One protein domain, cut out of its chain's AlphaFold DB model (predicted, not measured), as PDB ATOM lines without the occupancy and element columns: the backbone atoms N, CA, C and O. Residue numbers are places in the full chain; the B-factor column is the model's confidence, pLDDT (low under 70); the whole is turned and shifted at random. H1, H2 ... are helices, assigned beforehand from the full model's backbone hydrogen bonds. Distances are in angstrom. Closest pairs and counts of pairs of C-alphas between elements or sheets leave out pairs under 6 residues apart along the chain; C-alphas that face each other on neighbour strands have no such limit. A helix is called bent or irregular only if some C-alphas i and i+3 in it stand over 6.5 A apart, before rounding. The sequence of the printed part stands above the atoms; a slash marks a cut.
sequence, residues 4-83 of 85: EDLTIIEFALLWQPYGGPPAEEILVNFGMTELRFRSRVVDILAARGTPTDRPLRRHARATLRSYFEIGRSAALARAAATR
ATOM      1  N   GLU A   4      91.329 -34.633 185.452       92.81
ATOM      2  CA  GLU A   4      90.346 -35.063 186.446       92.81
ATOM      3  C   GLU A   4      89.732 -33.840 187.136       92.81
ATOM      4  O   GLU A   4      88.510 -33.697 187.166       92.81
ATOM      5  N   ASP A   5      90.571 -32.906 187.587       94.06
ATOM      6  CA  ASP A   5      90.155 -31.644 188.184       94.06
ATOM      7  C   ASP A   5      89.231 -30.854 187.244       94.06
ATOM      8  O   ASP A   5      88.211 -30.321 187.681       94.06
ATOM      9  N   LEU A   6      89.575 -30.776 185.951       94.19
ATOM     10  CA  LEU A   6      88.743 -30.113 184.944       94.19
ATOM     11  C   LEU A   6      87.366 -30.770 184.841       94.19
ATOM     12  O   LEU A   6      86.358 -30.075 184.930       94.19
ATOM     13  N   THR A   7      87.328 -32.101 184.746       95.81
ATOM     14  CA  THR A   7      86.078 -32.871 184.641       95.81
ATOM     15  C   THR A   7      85.190 -32.650 185.869       95.81
ATOM     16  O   THR A   7      83.984 -32.448 185.748       95.81
ATOM     17  N   ILE A   8      85.786 -32.614 187.064       95.06
ATOM     18  CA  ILE A   8      85.078 -32.340 188.321       95.06
ATOM     19  C   ILE A   8      84.478 -30.927 188.326       95.06
ATOM     20  O   ILE A   8      83.328 -30.743 188.733       95.06
ATOM     21  N   ILE A   9      85.228 -29.918 187.872       94.88
ATOM     22  CA  ILE A   9      84.751 -28.529 187.837       94.88
ATOM     23  C   ILE A   9      83.669 -28.327 186.776       94.88
ATOM     24  O   ILE A   9      82.665 -27.677 187.062       94.88
ATOM     25  N   GLU A  10      83.839 -28.890 185.583       95.00
ATOM     26  CA  GLU A  10      82.837 -28.836 184.514       95.00
ATOM     27  C   GLU A  10      81.530 -29.494 184.950       95.00
ATOM     28  O   GLU A  10      80.459 -28.906 184.795       95.00
ATOM     29  N   PHE A  11      81.613 -30.661 185.590       95.25
ATOM     30  CA  PHE A  11      80.445 -31.342 186.131       95.25
ATOM     31  C   PHE A  11      79.754 -30.514 187.222       95.25
ATOM     32  O   PHE A  11      78.538 -30.336 187.199       95.25
ATOM     33  N   ALA A  12      80.514 -29.928 188.152       93.50
ATOM     34  CA  ALA A  12      79.945 -29.059 189.179       93.50
ATOM     35  C   ALA A  12      79.250 -27.822 188.580       93.50
ATOM     36  O   ALA A  12      78.204 -27.415 189.089       93.50
ATOM     37  N   LEU A  13      79.815 -27.239 187.513       93.00
ATOM     38  CA  LEU A  13      79.253 -26.100 186.782       93.00
ATOM     39  C   LEU A  13      77.964 -26.461 186.043       93.00
ATOM     40  O   LEU A  13      76.991 -25.714 186.143       93.00
ATOM     41  N   LEU A  14      77.939 -27.609 185.359       93.50
ATOM     42  CA  LEU A  14      76.767 -28.116 184.641       93.50
ATOM     43  C   LEU A  14      75.545 -28.214 185.562       93.50
ATOM     44  O   LEU A  14      74.437 -27.848 185.180       93.50
ATOM     45  N   TRP A  15      75.764 -28.658 186.796       91.06
ATOM     46  CA  TRP A  15      74.697 -28.876 187.763       91.06
ATOM     47  C   TRP A  15      74.352 -27.654 188.627       91.06
ATOM     48  O   TRP A  15      73.415 -27.720 189.425       91.06
ATOM     49  N   GLN A  16      75.055 -26.524 188.481       88.69
ATOM     50  CA  GLN A  16      74.763 -25.322 189.277       88.69
ATOM     51  C   GLN A  16      73.333 -24.805 189.182       88.69
ATOM     52  O   GLN A  16      72.787 -24.466 190.234       88.69
ATOM     53  N   PRO A  17      72.701 -24.748 187.993       87.12
ATOM     54  CA  PRO A  17      71.326 -24.267 187.888       87.12
ATOM     55  C   PRO A  17      70.334 -25.099 188.713       87.12
ATOM     56  O   PRO A  17      69.279 -24.596 189.086       87.12
ATOM     57  N   TYR A  18      70.690 -26.346 189.032       84.19
ATOM     58  CA  TYR A  18      69.861 -27.305 189.762       84.19
ATOM     59  C   TYR A  18      70.254 -27.442 191.243       84.19
ATOM     60  O   TYR A  18      69.709 -28.283 191.951       84.19
ATOM     61  N   GLY A  19      71.200 -26.630 191.727       78.88
ATOM     62  CA  GLY A  19      71.680 -26.679 193.113       78.88
ATOM     63  C   GLY A  19      72.799 -27.693 193.368       78.88
ATOM     64  O   GLY A  19      73.297 -27.776 194.493       78.88
ATOM     65  N   GLY A  20      73.252 -28.411 192.338       86.00
ATOM     66  CA  GLY A  20      74.348 -29.368 192.432       86.00
ATOM     67  C   GLY A  20      74.021 -30.766 191.908       86.00
ATOM     68  O   GLY A  20      72.851 -31.106 191.751       86.00
ATOM     69  N   PRO A  21      75.053 -31.585 191.628       88.50
ATOM     70  CA  PRO A  21      74.849 -32.948 191.171       88.50
ATOM     71  C   PRO A  21      74.331 -33.849 192.302       88.50
ATOM     72  O   PRO A  21      74.813 -33.726 193.434       88.50
ATOM     73  N   PRO A  22      73.392 -34.769 192.019       89.69
ATOM     74  CA  PRO A  22      72.897 -35.721 193.006       89.69
ATOM     75  C   PRO A  22      73.956 -36.784 193.338       89.69
ATOM     76  O   PRO A  22      74.836 -37.093 192.534       89.69
ATOM     77  N   ALA A  23      73.866 -37.371 194.534       89.38
ATOM     78  CA  ALA A  23      74.869 -38.309 195.042       89.38
ATOM     79  C   ALA A  23      75.071 -39.549 194.148       89.38
ATOM     80  O   ALA A  23      76.198 -40.021 194.016       89.38
ATOM     81  N   GLU A  24      74.004 -40.050 193.523       92.06
ATOM     82  CA  GLU A  24      74.049 -41.203 192.614       92.06
ATOM     83  C   GLU A  24      74.859 -40.899 191.351       92.06
ATOM     84  O   GLU A  24      75.750 -41.662 190.989       92.06
ATOM     85  N   GLU A  25      74.627 -39.740 190.735       93.31
ATOM     86  CA  GLU A  25      75.383 -39.277 189.568       93.31
ATOM     87  C   GLU A  25      76.867 -39.095 189.903       93.31
ATOM     88  O   GLU A  25      77.742 -39.502 189.142       93.31
ATOM     89  N   ILE A  26      77.179 -38.537 191.075       93.94
ATOM     90  CA  ILE A  26      78.568 -38.394 191.530       93.94
ATOM     91  C   ILE A  26      79.225 -39.770 191.706       93.94
ATOM     92  O   ILE A  26      80.376 -39.961 191.309       93.94
ATOM     93  N   LEU A  27      78.504 -40.734 192.285       93.38
ATOM     94  CA  LEU A  27      79.010 -42.085 192.497       93.38
ATOM     95  C   LEU A  27      79.259 -42.810 191.168       93.38
ATOM     96  O   LEU A  27      80.302 -43.437 191.018       93.38
ATOM     97  N   VAL A  28      78.347 -42.692 190.200       95.81
ATOM     98  CA  VAL A  28      78.481 -43.318 188.875       95.81
ATOM     99  C   VAL A  28      79.635 -42.704 188.078       95.81
ATOM    100  O   VAL A  28      80.427 -43.437 187.490       95.81
ATOM    101  N   ASN A  29      79.760 -41.375 188.075       94.25
ATOM    102  CA  ASN A  29      80.750 -40.686 187.243       94.25
ATOM    103  C   ASN A  29      82.156 -40.671 187.864       94.25
ATOM    104  O   ASN A  29      83.147 -40.689 187.138       94.25
ATOM    105  N   PHE A  30      82.258 -40.630 189.197       94.81
ATOM    106  CA  PHE A  30      83.534 -40.416 189.891       94.81
ATOM    107  C   PHE A  30      83.858 -41.456 190.969       94.81
ATOM    108  O   PHE A  30      84.914 -41.368 191.597       94.81
ATOM    109  N   GLY A  31      82.964 -42.409 191.247       95.56
ATOM    110  CA  GLY A  31      83.192 -43.443 192.262       95.56
ATOM    111  C   GLY A  31      83.344 -42.897 193.685       95.56
ATOM    112  O   GLY A  31      83.932 -43.560 194.538       95.56
ATOM    113  N   MET A  32      82.859 -41.679 193.958       94.19
ATOM    114  CA  MET A  32      83.038 -41.017 195.249       94.19
ATOM    115  C   MET A  32      81.724 -40.506 195.832       94.19
ATOM    116  O   MET A  32      80.738 -40.306 195.134       94.19
ATOM    117  N   THR A  33      81.710 -40.277 197.145       91.19
ATOM    118  CA  THR A  33      80.543 -39.696 197.816       91.19
ATOM    119  C   THR A  33      80.393 -38.214 197.480       91.19
ATOM    120  O   THR A  33      81.381 -37.516 197.237       91.19
ATOM    121  N   GLU A  34      79.170 -37.692 197.568       88.12
ATOM    122  CA  GLU A  34      78.886 -36.264 197.374       88.12
ATOM    123  C   GLU A  34      79.760 -35.363 198.263       88.12
ATOM    124  O   GLU A  34      80.290 -34.341 197.824       88.12
ATOM    125  N   LEU A  35      79.985 -35.772 199.514       86.06
ATOM    126  CA  LEU A  35      80.850 -35.046 200.439       86.06
ATOM    127  C   LEU A  35      82.310 -34.999 199.961       86.06
ATOM    128  O   LEU A  35      82.979 -33.968 200.094       86.06
ATOM    129  N   ARG A  36      82.825 -36.111 199.421       88.81
ATOM    130  CA  ARG A  36      84.177 -36.182 198.851       88.81
ATOM    131  C   ARG A  36      84.282 -35.307 197.607       88.81
ATOM    132  O   ARG A  36      85.231 -34.534 197.525       88.81
ATOM    133  N   PHE A  37      83.276 -35.345 196.739       92.25
ATOM    134  CA  PHE A  37      83.204 -34.521 195.537       92.25
ATOM    135  C   PHE A  37      83.208 -33.024 195.857       92.25
ATOM    136  O   PHE A  37      84.070 -32.291 195.378       92.25
ATOM    137  N   ARG A  38      82.328 -32.573 196.762       88.38
ATOM    138  CA  ARG A  38      82.291 -31.173 197.223       88.38
ATOM    139  C   ARG A  38      83.625 -30.723 197.811       88.38
ATOM    140  O   ARG A  38      84.081 -29.621 197.524       88.38
ATOM    141  N   SER A  39      84.269 -31.584 198.602       88.19
ATOM    142  CA  SER A  39      85.600 -31.295 199.151       88.19
ATOM    143  C   SER A  39      86.636 -31.139 198.034       88.19
ATOM    144  O   SER A  39      87.391 -30.174 198.036       88.19
ATOM    145  N   ARG A  40      86.622 -32.030 197.034       92.12
ATOM    146  CA  ARG A  40      87.560 -31.971 195.909       92.12
ATOM    147  C   ARG A  40      87.367 -30.703 195.080       92.12
ATOM    148  O   ARG A  40      88.351 -30.042 194.784       92.12
ATOM    149  N   VAL A  41      86.127 -30.290 194.800       92.19
ATOM    150  CA  VAL A  41      85.826 -28.996 194.150       92.19
ATOM    151  C   VAL A  41      86.441 -27.827 194.932       92.19
ATOM    152  O   VAL A  41      87.035 -26.926 194.334       92.19
ATOM    153  N   VAL A  42      86.336 -27.844 196.266       89.62
ATOM    154  CA  VAL A  42      86.932 -26.812 197.127       89.62
ATOM    155  C   VAL A  42      88.450 -26.807 197.019       89.62
ATOM    156  O   VAL A  42      89.023 -25.745 196.782       89.62
ATOM    157  N   ASP A  43      89.092 -27.965 197.146       90.19
ATOM    158  CA  ASP A  43      90.550 -28.099 197.090       90.19
ATOM    159  C   ASP A  43      91.094 -27.653 195.728       90.19
ATOM    160  O   ASP A  43      92.028 -26.843 195.644       90.19
ATOM    161  N   ILE A  44      90.438 -28.108 194.655       92.50
ATOM    162  CA  ILE A  44      90.749 -27.726 193.283       92.50
ATOM    163  C   ILE A  44      90.690 -26.216 193.166       92.50
ATOM    164  O   ILE A  44      91.652 -25.625 192.693       92.50
ATOM    165  N   LEU A  45      89.622 -25.558 193.620       89.94
ATOM    166  CA  LEU A  45      89.487 -24.109 193.498       89.94
ATOM    167  C   LEU A  45      90.321 -23.326 194.515       89.94
ATOM    168  O   LEU A  45      90.618 -22.165 194.250       89.94
ATOM    169  N   ALA A  46      90.751 -23.898 195.635       87.88
ATOM    170  CA  ALA A  46      91.631 -23.232 196.595       87.88
ATOM    171  C   ALA A  46      93.085 -23.149 196.099       87.88
ATOM    172  O   ALA A  46      93.801 -22.202 196.429       87.88
ATOM    173  N   ALA A  47      93.521 -24.092 195.257       88.00
ATOM    174  CA  ALA A  47      94.876 -24.087 194.723       88.00
ATOM    175  C   ALA A  47      95.183 -22.824 193.881       88.00
ATOM    176  O   ALA A  47      94.325 -22.286 193.166       88.00
ATOM    177  N   ARG A  48      96.449 -22.367 193.922       82.06
ATOM    178  CA  ARG A  48      96.933 -21.188 193.165       82.06
ATOM    179  C   ARG A  48      96.658 -21.290 191.658       82.06
ATOM    180  O   ARG A  48      96.408 -20.264 191.025       82.06
ATOM    181  N   GLY A  49      96.663 -22.510 191.111       83.88
ATOM    182  CA  GLY A  49      96.511 -22.778 189.679       83.88
ATOM    183  C   GLY A  49      97.673 -22.243 188.835       83.88
ATOM    184  O   GLY A  49      98.551 -21.534 189.330       83.88
ATOM    185  N   THR A  50      97.667 -22.571 187.545       89.62
ATOM    186  CA  THR A  50      98.587 -21.983 186.558       89.62
ATOM    187  C   THR A  50      97.965 -20.721 185.936       89.62
ATOM    188  O   THR A  50      96.755 -20.513 186.074       89.62
ATOM    189  N   PRO A  51      98.737 -19.859 185.247       89.44
ATOM    190  CA  PRO A  51      98.176 -18.737 184.491       89.44
ATOM    191  C   PRO A  51      97.073 -19.148 183.504       89.44
ATOM    192  O   PRO A  51      96.090 -18.421 183.377       89.44
ATOM    193  N   THR A  52      97.193 -20.325 182.886       90.00
ATOM    194  CA  THR A  52      96.225 -20.870 181.925       90.00
ATOM    195  C   THR A  52      94.877 -21.186 182.573       90.00
ATOM    196  O   THR A  52      93.835 -20.833 182.032       90.00
ATOM    197  N   ASP A  53      94.870 -21.774 183.772       90.88
ATOM    198  CA  ASP A  53      93.627 -22.215 184.427       90.88
ATOM    199  C   ASP A  53      93.015 -21.140 185.346       90.88
ATOM    200  O   ASP A  53      91.923 -21.320 185.896       90.88
ATOM    201  N   ARG A  54      93.711 -20.016 185.565       89.62
ATOM    202  CA  ARG A  54      93.247 -18.921 186.437       89.62
ATOM    203  C   ARG A  54      91.876 -18.359 186.040       89.62
ATOM    204  O   ARG A  54      91.071 -18.169 186.958       89.62
ATOM    205  N   PRO A  55      91.574 -18.092 184.754       92.12
ATOM    206  CA  PRO A  55      90.264 -17.583 184.352       92.12
ATOM    207  C   PRO A  55      89.133 -18.546 184.720       92.12
ATOM    208  O   PRO A  55      88.162 -18.128 185.353       92.12
ATOM    209  N   LEU A  56      89.306 -19.840 184.430       91.00
ATOM    210  CA  LEU A  56      88.333 -20.878 184.771       91.00
ATOM    211  C   LEU A  56      88.128 -20.977 186.284       91.00
ATOM    212  O   LEU A  56      86.999 -20.946 186.759       91.00
ATOM    213  N   ARG A  57      89.215 -21.010 187.066       92.38
ATOM    214  CA  ARG A  57      89.143 -21.037 188.537       92.38
ATOM    215  C   ARG A  57      88.390 -19.833 189.091       92.38
ATOM    216  O   ARG A  57      87.606 -19.972 190.024       92.38
ATOM    217  N   ARG A  58      88.622 -18.641 188.534       91.31
ATOM    218  CA  ARG A  58      87.916 -17.420 188.941       91.31
ATOM    219  C   ARG A  58      86.427 -17.510 188.614       91.31
ATOM    220  O   ARG A  58      85.621 -17.199 189.486       91.31
ATOM    221  N   HIS A  59      86.082 -17.938 187.401       91.94
ATOM    222  CA  HIS A  59      84.693 -18.127 186.991       91.94
ATOM    223  C   HIS A  59      83.990 -19.153 187.884       91.94
ATOM    224  O   HIS A  59      82.987 -18.832 188.509       91.94
ATOM    225  N   ALA A  60      84.578 -20.337 188.053       91.81
ATOM    226  CA  ALA A  60      84.020 -21.396 188.880       91.81
ATOM    227  C   ALA A  60      83.825 -20.962 190.340       91.81
ATOM    228  O   ALA A  60      82.776 -21.220 190.911       91.81
ATOM    229  N   ARG A  61      84.760 -20.220 190.949       90.25
ATOM    230  CA  ARG A  61      84.545 -19.675 192.307       90.25
ATOM    231  C   ARG A  61      83.349 -18.723 192.395       90.25
ATOM    232  O   ARG A  61      82.691 -18.691 193.429       90.25
ATOM    233  N   ALA A  62      83.100 -17.932 191.351       89.69
ATOM    234  CA  ALA A  62      81.974 -17.006 191.320       89.69
ATOM    235  C   ALA A  62      80.645 -17.750 191.126       89.69
ATOM    236  O   ALA A  62      79.693 -17.495 191.860       89.69
ATOM    237  N   THR A  63      80.605 -18.692 190.182       89.50
ATOM    238  CA  THR A  63      79.397 -19.446 189.826       89.50
ATOM    239  C   THR A  63      79.031 -20.474 190.897       89.50
ATOM    240  O   THR A  63      77.878 -20.543 191.303       89.50
ATOM    241  N   LEU A  64      80.011 -21.212 191.432       88.00
ATOM    242  CA  LEU A  64      79.800 -22.255 192.445       88.00
ATOM    243  C   LEU A  64      79.581 -21.700 193.867       88.00
ATOM    244  O   LEU A  64      79.624 -22.458 194.834       88.00
ATOM    245  N   ARG A  65      79.394 -20.386 194.057       80.62
ATOM    246  CA  ARG A  65      79.370 -19.767 195.398       80.62
ATOM    247  C   ARG A  65      78.281 -20.346 196.310       80.62
ATOM    248  O   ARG A  65      78.557 -20.583 197.481       80.62
ATOM    249  N   SER A  66      77.081 -20.603 195.788       71.19
ATOM    250  CA  SER A  66      75.985 -21.250 196.532       71.19
ATOM    251  C   SER A  66      76.296 -22.715 196.854       71.19
ATOM    252  O   SER A  66      76.038 -23.185 197.959       71.19
ATOM    253  N   TYR A  67      76.941 -23.417 195.921       69.00
ATOM    254  CA  TYR A  67      77.412 -24.790 196.095       69.00
ATOM    255  C   TYR A  67      78.448 -24.908 197.226       69.00
ATOM    256  O   TYR A  67      78.455 -25.871 197.999       69.00
ATOM    257  N   PHE A  68      79.285 -23.877 197.381       63.62
ATOM    258  CA  PHE A  68      80.222 -23.753 198.490       63.62
ATOM    259  C   PHE A  68      79.548 -23.559 199.844       63.62
ATOM    260  O   PHE A  68      80.088 -24.061 200.816       63.62
ATOM    261  N   GLU A  69      78.417 -22.867 199.969       61.69
ATOM    262  CA  GLU A  69      77.817 -22.647 201.296       61.69
ATOM    263  C   GLU A  69      77.309 -23.950 201.927       61.69
ATOM    264  O   GLU A  69      77.508 -24.186 203.118       61.69
ATOM    265  N   ILE A  70      76.775 -24.856 201.106       59.28
ATOM    266  CA  ILE A  70      76.326 -26.183 201.543       59.28
ATOM    267  C   ILE A  70      77.532 -27.117 201.769       59.28
ATOM    268  O   ILE A  70      77.608 -27.829 202.773       59.28
ATOM    269  N   GLY A  71      78.516 -27.102 200.862       57.03
ATOM    270  CA  GLY A  71      79.703 -27.959 200.950       57.03
ATOM    271  C   GLY A  71      80.728 -27.542 202.010       57.03
ATOM    272  O   GLY A  71      81.377 -28.405 202.602       57.03
ATOM    273  N   ARG A  72      80.871 -26.242 202.293       54.38
ATOM    274  CA  ARG A  72      81.865 -25.691 203.230       54.38
ATOM    275  C   ARG A  72      81.560 -26.099 204.670       54.38
ATOM    276  O   ARG A  72      82.498 -26.452 205.377       54.38
ATOM    277  N   SER A  73      80.292 -26.157 205.082       55.66
ATOM    278  CA  SER A  73      79.899 -26.705 206.394       55.66
ATOM    279  C   SER A  73      80.359 -28.154 206.565       55.66
ATOM    280  O   SER A  73      80.921 -28.526 207.594       55.66
ATOM    281  N   ALA A  74      80.205 -28.967 205.521       56.19
ATOM    282  CA  ALA A  74      80.586 -30.371 205.563       56.19
ATOM    283  C   ALA A  74      82.114 -30.583 205.438       56.19
ATOM    284  O   ALA A  74      82.676 -31.472 206.080       56.19
ATOM    285  N   ALA A  75      82.813 -29.736 204.673       57.28
ATOM    286  CA  ALA A  75      84.277 -29.718 204.603       57.28
ATOM    287  C   ALA A  75      84.913 -29.291 205.940       57.28
ATOM    288  O   ALA A  75      85.872 -29.916 206.392       57.28
ATOM    289  N   LEU A  76      84.345 -28.283 206.615       58.12
ATOM    290  CA  LEU A  76      84.751 -27.861 207.961       58.12
ATOM    291  C   LEU A  76      84.517 -28.969 208.999       58.12
ATOM    292  O   LEU A  76      85.408 -29.236 209.805       58.12
ATOM    293  N   ALA A  77      83.377 -29.665 208.940       60.56
ATOM    294  CA  ALA A  77      83.099 -30.812 209.807       60.56
ATOM    295  C   ALA A  77      84.130 -31.940 209.621       60.56
ATOM    296  O   ALA A  77      84.607 -32.515 210.599       60.56
ATOM    297  N   ARG A  78      84.547 -32.215 208.378       60.91
ATOM    298  CA  ARG A  78      85.620 -33.178 208.096       60.91
ATOM    299  C   ARG A  78      86.977 -32.729 208.621       60.91
ATOM    300  O   ARG A  78      87.654 -33.536 209.247       60.91
ATOM    301  N   ALA A  79      87.360 -31.474 208.384       60.59
ATOM    302  CA  ALA A  79      88.628 -30.924 208.864       60.59
ATOM    303  C   ALA A  79      88.721 -30.968 210.400       60.59
ATOM    304  O   ALA A  79      89.783 -31.273 210.946       60.59
ATOM    305  N   ALA A  80      87.602 -30.725 211.091       59.78
ATOM    306  CA  ALA A  80      87.482 -30.872 212.538       59.78
ATOM    307  C   ALA A  80      87.567 -32.342 212.992       59.78
ATOM    308  O   ALA A  80      88.260 -32.637 213.963       59.78
ATOM    309  N   ALA A  81      86.935 -33.276 212.270       59.34
ATOM    310  CA  ALA A  81      86.992 -34.708 212.579       59.34
ATOM    311  C   ALA A  81      88.402 -35.305 212.416       59.34
ATOM    312  O   ALA A  81      88.809 -36.142 213.214       59.34
ATOM    313  N   THR A  82      89.181 -34.836 211.436       59.97
ATOM    314  CA  THR A  82      90.595 -35.220 211.266       59.97
ATOM    315  C   THR A  82      91.541 -34.603 212.300       59.97
ATOM    316  O   THR A  82      92.714 -34.960 212.328       59.97
ATOM    317  N   ARG A  83      91.065 -33.675 213.140       56.25
ATOM    318  CA  ARG A  83      91.857 -32.976 214.168       56.25
ATOM    319  C   ARG A  83      91.658 -33.524 215.585       56.25
ATOM    320  O   ARG A  83      92.089 -32.880 216.539       56.25
TER     321      ARG A  83
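This is residues 4 to 83 of the 85 residues of an uncharacterized protein of Nocardia wallacei (UniProt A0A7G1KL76). The longest helix, H5, crosses one side of a middle helix, H3, while H1 crosses H3 on the other side. H2 is placed by the first residues of H3 and H4 by its last ones, and H5 has a kink and runs on past its crossing with H3. The printed part has 80 residues, with five named helices in the order H1, H2, H3, H4, H5 and no named strand, and its class is all helix. The whole is compact, with a radius of gyration of the C-alphas of 12.3 A, and it spans 34 by 29 by 22 A along its three main axes.

H5, residues 65 to 81, touches H3, residues 34 to 46, with its residues 68 to 75 alone. Their lines are about perpendicular at 77 degrees, and their closest C-alphas are those of Arg 38 and Gly 71, 5.6 A apart. H5 has a kink of 36 degrees near residue 72; it is neither bent nor irregular, but only just, since C-alphas 70 and 73 are 6.0 A apart. H3 is the hub, touching the four other helices. H1, residues 4 to 14, touches H3 about perpendicular at 73 degrees, and their closest C-alphas are those of Ile 9 and Val 41, 6.4 A apart. H2, residues 23 to 30, touches H3 at a steep tilt of 58 degrees, the same way; H3 touches it with residues 34 to 37 alone, and the closest C-alphas are those of Ala 23 and Glu 34, 5.1 A apart. H4, residues 54 to 63, and H3 only just touch, with 3 pairs of C-alphas within 8 A, at a steep tilt of 47 degrees, opposite ways. H3 touches H4 with residue 45 alone, the closest C-alphas being those of Leu 45 and Arg 57, 5.8 A apart. H1 and H4 only just touch too, with 3 pairs of C-alphas within 8 A, closest at Leu 13 and Ala 60, whose C-alphas are 7.0 A apart; they run the same way at a tilt of 36 degrees, only just steep. H1 and H2 are near each other, with 9 pairs of C-alphas within 10 A. H4 and H5 meet only through their link, while H5 is apart from H1 and from H2, and H2 is apart from H4. In H1, H2, H3 and H4 every O i to N i+4 pair is within hydrogen-bond range, and in H5 10 of 13 are.

H5, with 17 residues, measures 24.0 A from C-alpha 65 to C-alpha 81, and ends with C-alpha 81 at (86.992, -34.708, 212.579). H3, residues 34 to 46, measures 18.2 A and begins with C-alpha 34 at (78.886, -36.264, 197.374). H1, residues 4 to 14, begins with C-alpha 4 at (90.346, -35.063, 186.446) and measures 15.4 A. H4, residues 54 to 63, measures 14.3 A, and H2, residues 23 to 30, measures 10.3 A.

The two C-alphas farthest apart are those of Thr 52 and Ala 81, at 34.9 A. The printed part has no cut from residue 4 to residue 83. The links from H2 to H3 and from H4 to H5 are tight, those from H1 to H2 and from H3 to H4 are short, and no link is long. The mean pLDDT of the printed part is 83.7; residues 67 to 83 are under 70, and H5 has a mean of 61.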